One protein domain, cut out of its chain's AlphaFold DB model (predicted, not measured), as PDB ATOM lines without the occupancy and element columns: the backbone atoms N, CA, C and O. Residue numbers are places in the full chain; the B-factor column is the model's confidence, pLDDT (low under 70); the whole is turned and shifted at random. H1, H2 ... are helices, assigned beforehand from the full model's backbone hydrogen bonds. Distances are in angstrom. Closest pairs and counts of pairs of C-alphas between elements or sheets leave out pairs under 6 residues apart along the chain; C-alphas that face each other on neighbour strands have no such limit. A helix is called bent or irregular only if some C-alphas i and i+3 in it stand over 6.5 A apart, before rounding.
ATOM      1  N   GLU A 106     -14.275  24.754 338.037       83.69
ATOM      2  CA  GLU A 106     -14.277  25.965 338.872       83.69
ATOM      3  C   GLU A 106     -14.952  27.157 338.172       83.69
ATOM      4  O   GLU A 106     -15.712  27.902 338.794       83.69
ATOM      5  N   GLU A 107     -14.678  27.351 336.882       83.50
ATOM      6  CA  GLU A 107     -15.277  28.396 336.049       83.50
ATOM      7  C   GLU A 107     -16.774  28.149 335.849       83.50
ATOM      8  O   GLU A 107     -17.569  29.084 335.971       83.50
ATOM      9  N   GLU A 108     -17.168  26.901 335.585       82.38
ATOM     10  CA  GLU A 108     -18.575  26.523 335.459       82.38
ATOM     11  C   GLU A 108     -19.319  26.727 336.782       82.38
ATOM     12  O   GLU A 108     -20.365  27.381 336.798       82.38
ATOM     13  N   ALA A 109     -18.766  26.248 337.904       82.88
ATOM     14  CA  ALA A 109     -19.361  26.430 339.226       82.88
ATOM     15  C   ALA A 109     -19.558  27.917 339.557       82.88
ATOM     16  O   ALA A 109     -20.645  28.321 339.971       82.88
ATOM     17  N   PHE A 110     -18.546  28.747 339.289       86.12
ATOM     18  CA  PHE A 110     -18.623  30.192 339.492       86.12
ATOM     19  C   PHE A 110     -19.748  30.844 338.667       86.12
ATOM     20  O   PHE A 110     -20.515  31.666 339.179       86.12
ATOM     21  N   LEU A 111     -19.883  30.480 337.388       85.81
ATOM     22  CA  LEU A 111     -20.956  31.001 336.540       85.81
ATOM     23  C   LEU A 111     -22.334  30.477 336.977       85.81
ATOM     24  O   LEU A 111     -23.306  31.240 336.955       85.81
ATOM     25  N   ARG A 112     -22.439  29.212 337.406       84.94
ATOM     26  CA  ARG A 112     -23.695  28.618 337.897       84.94
ATOM     27  C   ARG A 112     -24.165  29.253 339.204       84.94
ATOM     28  O   ARG A 112     -25.361  29.496 339.351       84.94
ATOM     29  N   GLU A 113     -23.257  29.606 340.113       85.50
ATOM     30  CA  GLU A 113     -23.591  30.384 341.317       85.50
ATOM     31  C   GLU A 113     -24.204  31.741 340.954       85.50
ATOM     32  O   GLU A 113     -25.236  32.140 341.503       85.50
ATOM     33  N   ARG A 114     -23.618  32.435 339.971       83.56
ATOM     34  CA  ARG A 114     -24.163  33.702 339.471       83.56
ATOM     35  C   ARG A 114     -25.536  33.526 338.825       83.56
ATOM     36  O   ARG A 114     -26.423  34.349 339.047       83.56
ATOM     37  N   TYR A 115     -25.710  32.475 338.032       83.25
ATOM     38  CA  TYR A 115     -26.991  32.139 337.419       83.25
ATOM     39  C   TYR A 115     -28.071  31.882 338.474       83.25
ATOM     40  O   TYR A 115     -29.154  32.454 338.382       83.25
ATOM     41  N   ALA A 116     -27.764  31.100 339.512       81.62
ATOM     42  CA  ALA A 116     -28.687  30.824 340.610       81.62
ATOM     43  C   ALA A 116     -29.074  32.101 341.373       81.62
ATOM     44  O   ALA A 116     -30.254  32.320 341.645       81.62
ATOM     45  N   PHE A 117     -28.101  32.973 341.657       84.50
ATOM     46  CA  PHE A 117     -28.353  34.268 342.295       84.50
ATOM     47  C   PHE A 117     -29.322  35.135 341.474       84.50
ATOM     48  O   PHE A 117     -30.301  35.662 342.004       84.50
ATOM     49  N   GLU A 118     -29.085  35.256 340.167       81.00
ATOM     50  CA  GLU A 118     -29.938  36.055 339.286       81.00
ATOM     51  C   GLU A 118     -31.312  35.402 339.061       81.00
ATOM     52  O   GLU A 118     -32.317  36.107 338.954       81.00
ATOM     53  N   ALA A 119     -31.384  34.066 339.048       75.44
ATOM     54  CA  ALA A 119     -32.639  33.322 338.983       75.44
ATOM     55  C   ALA A 119     -33.528  33.620 340.191       75.44
ATOM     56  O   ALA A 119     -34.712  33.902 340.015       75.44
ATOM     57  N   SER A 120     -32.959  33.621 341.403       76.44
ATOM     58  CA  SER A 120     -33.686  34.007 342.616       76.44
ATOM     59  C   SER A 120     -34.191  35.449 342.531       76.44
ATOM     60  O   SER A 120     -35.368  35.693 342.781       76.44
ATOM     61  N   ARG A 121     -33.343  36.388 342.086       80.62
ATOM     62  CA  ARG A 121     -33.710  37.805 341.942       80.62
ATOM     63  C   ARG A 121     -34.849  38.021 340.937       80.62
ATOM     64  O   ARG A 121     -35.812  38.717 341.233       80.62
ATOM     65  N   ARG A 122     -34.769  37.413 339.749       75.44
ATOM     66  CA  ARG A 122     -35.803  37.565 338.708       75.44
ATOM     67  C   ARG A 122     -37.101  36.835 339.038       75.44
ATOM     68  O   ARG A 122     -38.166  37.306 338.646       75.44
ATOM     69  N   ALA A 123     -37.038  35.732 339.786       71.50
ATOM     70  CA  ALA A 123     -38.231  35.057 340.289       71.50
ATOM     71  C   ALA A 123     -39.040  35.957 341.239       71.50
ATOM     72  O   ALA A 123     -40.268  35.971 341.156       71.50
ATOM     73  N   GLU A 124     -38.373  36.754 342.083       74.62
ATOM     74  CA  GLU A 124     -39.022  37.774 342.924       74.62
ATOM     75  C   GLU A 124     -39.675  38.892 342.089       74.62
ATOM     76  O   GLU A 124     -40.725  39.414 342.460       74.62
ATOM     77  N   GLU A 125     -39.095  39.217 340.930       76.44
ATOM     78  CA  GLU A 125     -39.606  40.205 339.967       76.44
ATOM     79  C   GLU A 125     -40.677  39.627 339.012       76.44
ATOM     80  O   GLU A 125     -41.272  40.360 338.222       76.44
ATOM     81  N   GLY A 126     -40.960  38.319 339.086       67.38
ATOM     82  CA  GLY A 126     -41.901  37.626 338.198       67.38
ATOM     83  C   GLY A 126     -41.404  37.457 336.755       67.38
ATOM     84  O   GLY A 126     -42.195  37.137 335.862       67.38
ATOM     85  N   GLU A 127     -40.109  37.662 336.509       67.19
ATOM     86  CA  GLU A 127     -39.482  37.543 335.195       67.19
ATOM     87  C   GLU A 127     -38.913  36.139 334.954       67.19
ATOM     88  O   GLU A 127     -38.360  35.491 335.843       67.19
ATOM     89  N   ALA A 128     -39.012  35.661 333.711       59.06
ATOM     90  CA  ALA A 128     -38.421  34.387 333.314       59.06
ATOM     91  C   ALA A 128     -36.931  34.562 332.978       59.06
ATOM     92  O   ALA A 128     -36.568  35.398 332.147       59.06
ATOM     93  N   LEU A 129     -36.072  33.744 333.590       65.56
ATOM     94  CA  LEU A 129     -34.656  33.669 333.238       65.56
ATOM     95  C   LEU A 129     -34.470  32.723 332.030       65.56
ATOM     96  O   LEU A 129     -35.102  31.663 331.997       65.56
ATOM     97  N   PRO A 130     -33.650  33.079 331.019       66.06
ATOM     98  CA  PRO A 130     -33.247  32.122 329.985       66.06
ATOM     99  C   PRO A 130     -32.400  30.992 330.594       66.06
ATOM    100  O   PRO A 130     -31.887  31.153 331.693       66.06
ATOM    101  N   GLY A 131     -32.211  29.879 329.872       63.94
ATOM    102  CA  GLY A 131     -31.293  28.806 330.293       63.94
ATOM    103  C   GLY A 131     -29.851  29.302 330.490       63.94
ATOM    104  O   GLY A 131     -29.476  30.351 329.959       63.94
ATOM    105  N   PHE A 132     -29.035  28.562 331.244       70.44
ATOM    106  CA  PHE A 132     -27.714  29.000 331.723       70.44
ATOM    107  C   PHE A 132     -26.759  29.493 330.623       70.44
ATOM    108  O   PHE A 132     -26.187  30.578 330.753       70.44
ATOM    109  N   TRP A 133     -26.603  28.761 329.512       72.94
ATOM    110  CA  TRP A 133     -25.707  29.166 328.420       72.94
ATOM    111  C   TRP A 133     -26.219  30.427 327.719       72.94
ATOM    112  O   TRP A 133     -25.440  31.325 327.396       72.94
ATOM    113  N   ALA A 134     -27.537  30.534 327.525       69.25
ATOM    114  CA  ALA A 134     -28.160  31.734 326.969       69.25
ATOM    115  C   ALA A 134     -28.035  32.947 327.903       69.25
ATOM    116  O   ALA A 134     -27.791  34.058 327.429       69.25
ATOM    117  N   PHE A 135     -28.148  32.737 329.217       78.56
ATOM    118  CA  PHE A 135     -27.871  33.757 330.221       78.56
ATOM    119  C   PHE A 135     -26.418  34.239 330.136       78.56
ATOM    120  O   PHE A 135     -26.180  35.443 330.075       78.56
ATOM    121  N   CYS A 136     -25.449  33.327 330.064       79.62
ATOM    122  CA  CYS A 136     -24.036  33.678 329.947       79.62
ATOM    123  C   CYS A 136     -23.735  34.473 328.658       79.62
ATOM    124  O   CYS A 136     -23.063  35.505 328.725       79.62
ATOM    125  N   ASP A 137     -24.290  34.067 327.506       79.06
ATOM    126  CA  ASP A 137     -24.194  34.812 326.233       79.06
ATOM    127  C   ASP A 137     -24.788  36.231 326.368       79.06
ATOM    128  O   ASP A 137     -24.197  37.217 325.919       79.06
ATOM    129  N   GLU A 138     -25.933  36.370 327.047       80.31
ATOM    130  CA  GLU A 138     -26.560  37.668 327.315       80.31
ATOM    131  C   GLU A 138     -25.699  38.554 328.230       80.31
ATOM    132  O   GLU A 138     -25.472  39.728 327.914       80.31
ATOM    133  N   VAL A 139     -25.211  38.011 329.350       83.25
ATOM    134  CA  VAL A 139     -24.381  38.737 330.322       83.25
ATOM    135  C   VAL A 139     -23.094  39.209 329.669       83.25
ATOM    136  O   VAL A 139     -22.744  40.380 329.819       83.25
ATOM    137  N   TYR A 140     -22.425  38.353 328.896       85.06
ATOM    138  CA  TYR A 140     -21.221  38.740 328.173       85.06
ATOM    139  C   TYR A 140     -21.491  39.894 327.202       85.06
ATOM    140  O   TYR A 140     -20.802  40.913 327.230       85.06
ATOM    141  N   ARG A 141     -22.543  39.795 326.382       83.50
ATOM    142  CA  ARG A 141     -22.855  40.829 325.382       83.50
ATOM    143  C   ARG A 141     -23.300  42.156 325.987       83.50
ATOM    144  O   ARG A 141     -23.029  43.202 325.406       83.50
ATOM    145  N   ARG A 142     -24.011  42.136 327.119       83.56
ATOM    146  CA  ARG A 142     -24.537  43.355 327.763       83.56
ATOM    147  C   ARG A 142     -23.562  43.977 328.762       83.56
ATOM    148  O   ARG A 142     -23.532  45.200 328.907       83.56
ATOM    149  N   TRP A 143     -22.792  43.150 329.461       83.81
ATOM    150  CA  TRP A 143     -22.017  43.544 330.639       83.81
ATOM    151  C   TRP A 143     -20.581  43.006 330.641       83.81
ATOM    152  O   TRP A 143     -19.888  43.209 331.633       83.81
ATOM    153  N   GLY A 144     -20.093  42.388 329.559       79.94
ATOM    154  CA  GLY A 144     -18.764  41.759 329.490       79.94
ATOM    155  C   GLY A 144     -17.592  42.677 329.865       79.94
ATOM    156  O   GLY A 144     -16.620  42.231 330.469       79.94
ATOM    157  N   ASP A 145     -17.702  43.981 329.600       83.62
ATOM    158  CA  ASP A 145     -16.685  44.973 329.989       83.62
ATOM    159  C   ASP A 145     -16.809  45.465 331.442       83.62
ATOM    160  O   ASP A 145     -15.936  46.176 331.936       83.62
ATOM    161  N   LYS A 146     -17.903  45.120 332.124       84.19
ATOM    162  CA  LYS A 146     -18.255  45.576 333.480       84.19
ATOM    163  C   LYS A 146     -18.157  44.467 334.530       84.19
ATOM    164  O   LYS A 146     -18.307  44.748 335.717       84.19
ATOM    165  N   VAL A 147     -17.925  43.229 334.104       85.00
ATOM    166  CA  VAL A 147     -17.692  42.083 334.987       85.00
ATOM    167  C   VAL A 147     -16.212  41.955 335.352       85.00
ATOM    168  O   VAL A 147     -15.335  42.537 334.711       85.00
ATOM    169  N   GLY A 148     -15.917  41.200 336.412       87.62
ATOM    170  CA  GLY A 148     -14.537  40.939 336.820       87.62
ATOM    171  C   GLY A 148     -13.759  40.170 335.746       87.62
ATOM    172  O   GLY A 148     -14.334  39.395 334.989       87.62
ATOM    173  N   LYS A 149     -12.429  40.332 335.706       88.25
ATOM    174  CA  LYS A 149     -11.563  39.688 334.698       88.25
ATOM    175  C   LYS A 149     -11.778  38.168 334.594       88.25
ATOM    176  O   LYS A 149     -11.936  37.661 333.493       88.25
ATOM    177  N   LYS A 150     -11.827  37.470 335.735       85.88
ATOM    178  CA  LYS A 150     -12.054  36.015 335.788       85.88
ATOM    179  C   LYS A 150     -13.407  35.611 335.201       85.88
ATOM    180  O   LYS A 150     -13.498  34.644 334.462       85.88
ATOM    181  N   GLU A 151     -14.447  36.380 335.514       86.12
ATOM    182  CA  GLU A 151     -15.786  36.139 334.983       86.12
ATOM    183  C   GLU A 151     -15.833  36.360 333.472       86.12
ATOM    184  O   GLU A 151     -16.400  35.552 332.748       86.12
ATOM    185  N   ARG A 152     -15.207  37.437 332.991       88.00
ATOM    186  CA  ARG A 152     -15.124  37.733 331.563       88.00
ATOM    187  C   ARG A 152     -14.460  36.594 330.791       88.00
ATOM    188  O   ARG A 152     -15.003  36.173 329.782       88.00
ATOM    189  N   GLU A 153     -13.321  36.099 331.272       89.06
ATOM    190  CA  GLU A 153     -12.584  35.001 330.631       89.06
ATOM    191  C   GLU A 153     -13.426  33.714 330.567       89.06
ATOM    192  O   GLU A 153     -13.461  33.060 329.526       89.06
ATOM    193  N   ALA A 154     -14.167  33.383 331.631       86.81
ATOM    194  CA  ALA A 154     -15.092  32.247 331.629       86.81
ATOM    195  C   ALA A 154     -16.263  32.460 330.648       86.81
ATOM    196  O   ALA A 154     -16.568  31.588 329.836       86.81
ATOM    197  N   LEU A 155     -16.881  33.645 330.656       86.50
ATOM    198  CA  LEU A 155     -17.964  33.999 329.734       86.50
ATOM    199  C   LEU A 155     -17.517  33.997 328.259       86.50
ATOM    200  O   LEU A 155     -18.290  33.596 327.393       86.50
ATOM    201  N   GLU A 156     -16.279  34.400 327.954       87.62
ATOM    202  CA  GLU A 156     -15.709  34.336 326.599       87.62
ATOM    203  C   GLU A 156     -15.647  32.893 326.077       87.62
ATOM    204  O   GLU A 156     -16.008  32.642 324.923       87.62
ATOM    205  N   LYS A 157     -15.259  31.933 326.931       84.31
ATOM    206  CA  LYS A 157     -15.270  30.501 326.588       84.31
ATOM    207  C   LYS A 157     -16.685  30.000 326.315       84.31
ATOM    208  O   LYS A 157     -16.898  29.339 325.301       84.31
ATOM    209  N   VAL A 158     -17.652  30.379 327.156       79.69
ATOM    210  CA  VAL A 158     -19.071  30.043 326.946       79.69
ATOM    211  C   VAL A 158     -19.571  30.575 325.604       79.69
ATOM    212  O   VAL A 158     -20.209  29.851 324.848       79.69
ATOM    213  N   VAL A 159     -19.283  31.838 325.279       80.88
ATOM    214  CA  VAL A 159     -19.750  32.454 324.027       80.88
ATOM    215  C   VAL A 159     -19.145  31.760 322.814       80.88
ATOM    216  O   VAL A 159     -19.873  31.454 321.871       80.88
ATOM    217  N   LYS A 160     -17.844  31.458 322.850       81.94
ATOM    218  CA  LYS A 160     -17.173  30.689 321.797       81.94
ATOM    219  C   LYS A 160     -17.830  29.315 321.615       81.94
ATOM    220  O   LYS A 160     -18.192  28.964 320.494       81.94
ATOM    221  N   PHE A 161     -18.052  28.589 322.710       76.38
ATOM    222  CA  PHE A 161     -18.755  27.304 322.714       76.38
ATOM    223  C   PHE A 161     -20.158  27.411 322.086       76.38
ATOM    224  O   PHE A 161     -20.481  26.684 321.146       76.38
ATOM    225  N   VAL A 162     -20.970  28.377 322.527       71.81
ATOM    226  CA  VAL A 162     -22.326  28.623 322.001       71.81
ATOM    227  C   VAL A 162     -22.299  28.956 320.504       71.81
ATOM    228  O   VAL A 162     -23.155  28.507 319.739       71.81
ATOM    229  N   GLU A 163     -21.337  29.754 320.040       73.94
ATOM    230  CA  GLU A 163     -21.210  30.098 318.622       73.94
ATOM    231  C   GLU A 163     -20.808  28.905 317.749       73.94
ATOM    232  O   GLU A 163     -21.372  28.727 316.657       73.94
ATOM    233  N   GLU A 164     -19.869  28.088 318.226       73.62
ATOM    234  CA  GLU A 164     -19.417  26.865 317.564       73.62
ATOM    235  C   GLU A 164     -20.544  25.833 317.476       73.62
ATOM    236  O   GLU A 164     -20.826  25.334 316.380       73.62
ATOM    237  N   ASP A 165     -21.269  25.602 318.572       69.62
ATOM    238  CA  ASP A 165     -22.424  24.704 318.599       69.62
ATOM    239  C   ASP A 165     -23.522  25.181 317.632       69.62
ATOM    240  O   ASP A 165     -23.941  24.446 316.729       69.62
ATOM    241  N   ARG A 166     -23.879  26.476 317.667       70.38
ATOM    242  CA  ARG A 166     -24.811  27.076 316.691       70.38
ATOM    243  C   ARG A 166     -24.341  26.889 315.250       70.38
ATOM    244  O   ARG A 166     -25.172  26.809 314.340       70.38
ATOM    245  N   ALA A 167     -23.036  26.921 314.983       70.44
ATOM    246  CA  ALA A 167     -22.497  26.710 313.641       70.44
ATOM    247  C   ALA A 167     -22.616  25.242 313.206       70.44
ATOM    248  O   ALA A 167     -23.011  24.977 312.067       70.44
ATOM    249  N   VAL A 168     -22.327  24.296 314.101       69.31
ATOM    250  CA  VAL A 168     -22.491  22.855 313.863       69.31
ATOM    251  C   VAL A 168     -23.959  22.513 313.615       69.31
ATOM    252  O   VAL A 168     -24.278  21.891 312.598       69.31
TER     253      VAL A 168
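This is residues 106 to 168 of the 433 residues of the protein "F-box domain-containing protein" of Rhodosporidium toruloides (strain ATCC 204091 / IIP 30 / MTCC 1151) (UniProt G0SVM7). Two long helices, H1 and H3, meet near their first residues at about a right angle, as the two arms of an L, and the shorter helix H2 sits in the angle between them. H2 packs on H3 at a steep tilt and meets H1 with its first residues, 132 to 136. The printed part has 63 residues with three named helices, in the order H1, H2, H3, and no named strand; the class is all helix. The whole is compact, with a radius of gyration of the C-alphas of 11.9 A, and spans 34 by 27 by 21 A.

H1, residues 106 to 124, and H2, residues 132 to 143, touch, with the C-alphas of Tyr 115 and Phe 132 closest at 6.5 A. H1 touches H2 with residues 111 to 115 alone, H2 touches H1 with residues 132 to 136 alone, and their lines are about perpendicular, at 85 degrees. H1 also touches H3, residues 149 to 168, where the closest C-alphas are those of Glu 107 and Ala 154, 5.9 A apart. Here residues 107 to 111 of H1 and 151 to 154 of H3 alone take part, and the lines are about perpendicular, at 89 degrees. H2 and H3 touch with 14 pairs of C-alphas within 8 A, the closest being those of Asp 137 and Val 159 at 5.5 A. They run opposite ways at a steep tilt of 59 degrees, and their centres are 9.3 A apart. The helix packing is mostly crossed: of the three pairs that touch, 0 are at a shallow tilt. In H1, H2 and H3 every O i to N i+4 pair is within hydrogen-bond range.

H1 begins at C-alpha 106, at (-14.277, 25.965, 338.872), and runs 27.7 A to C-alpha 124, at (-39.022, 37.774, 342.924). H2 has 12 residues, from Phe 132 to Trp 143, and measures 15.7 A from first to last C-alpha. H3, the longest helix with 20 residues, measures 28.9 A and ends at C-alpha 168, at (-22.491, 22.855, 313.863). No helix is bent or irregular.

The two C-alphas farthest apart are those of Glu 124 and Val 168, at 36.6 A, while the first and last printed C-alphas are 26.5 A apart. The printed part has no cut. The link from H1 to H2, 7 residues, is short but not tight, and the link from H2 to H3, 5 residues, is tight. The mean pLDDT of the printed part is 79.0, and confidence is low, under 70, at residues 126 to 131, 134, 165 and 168.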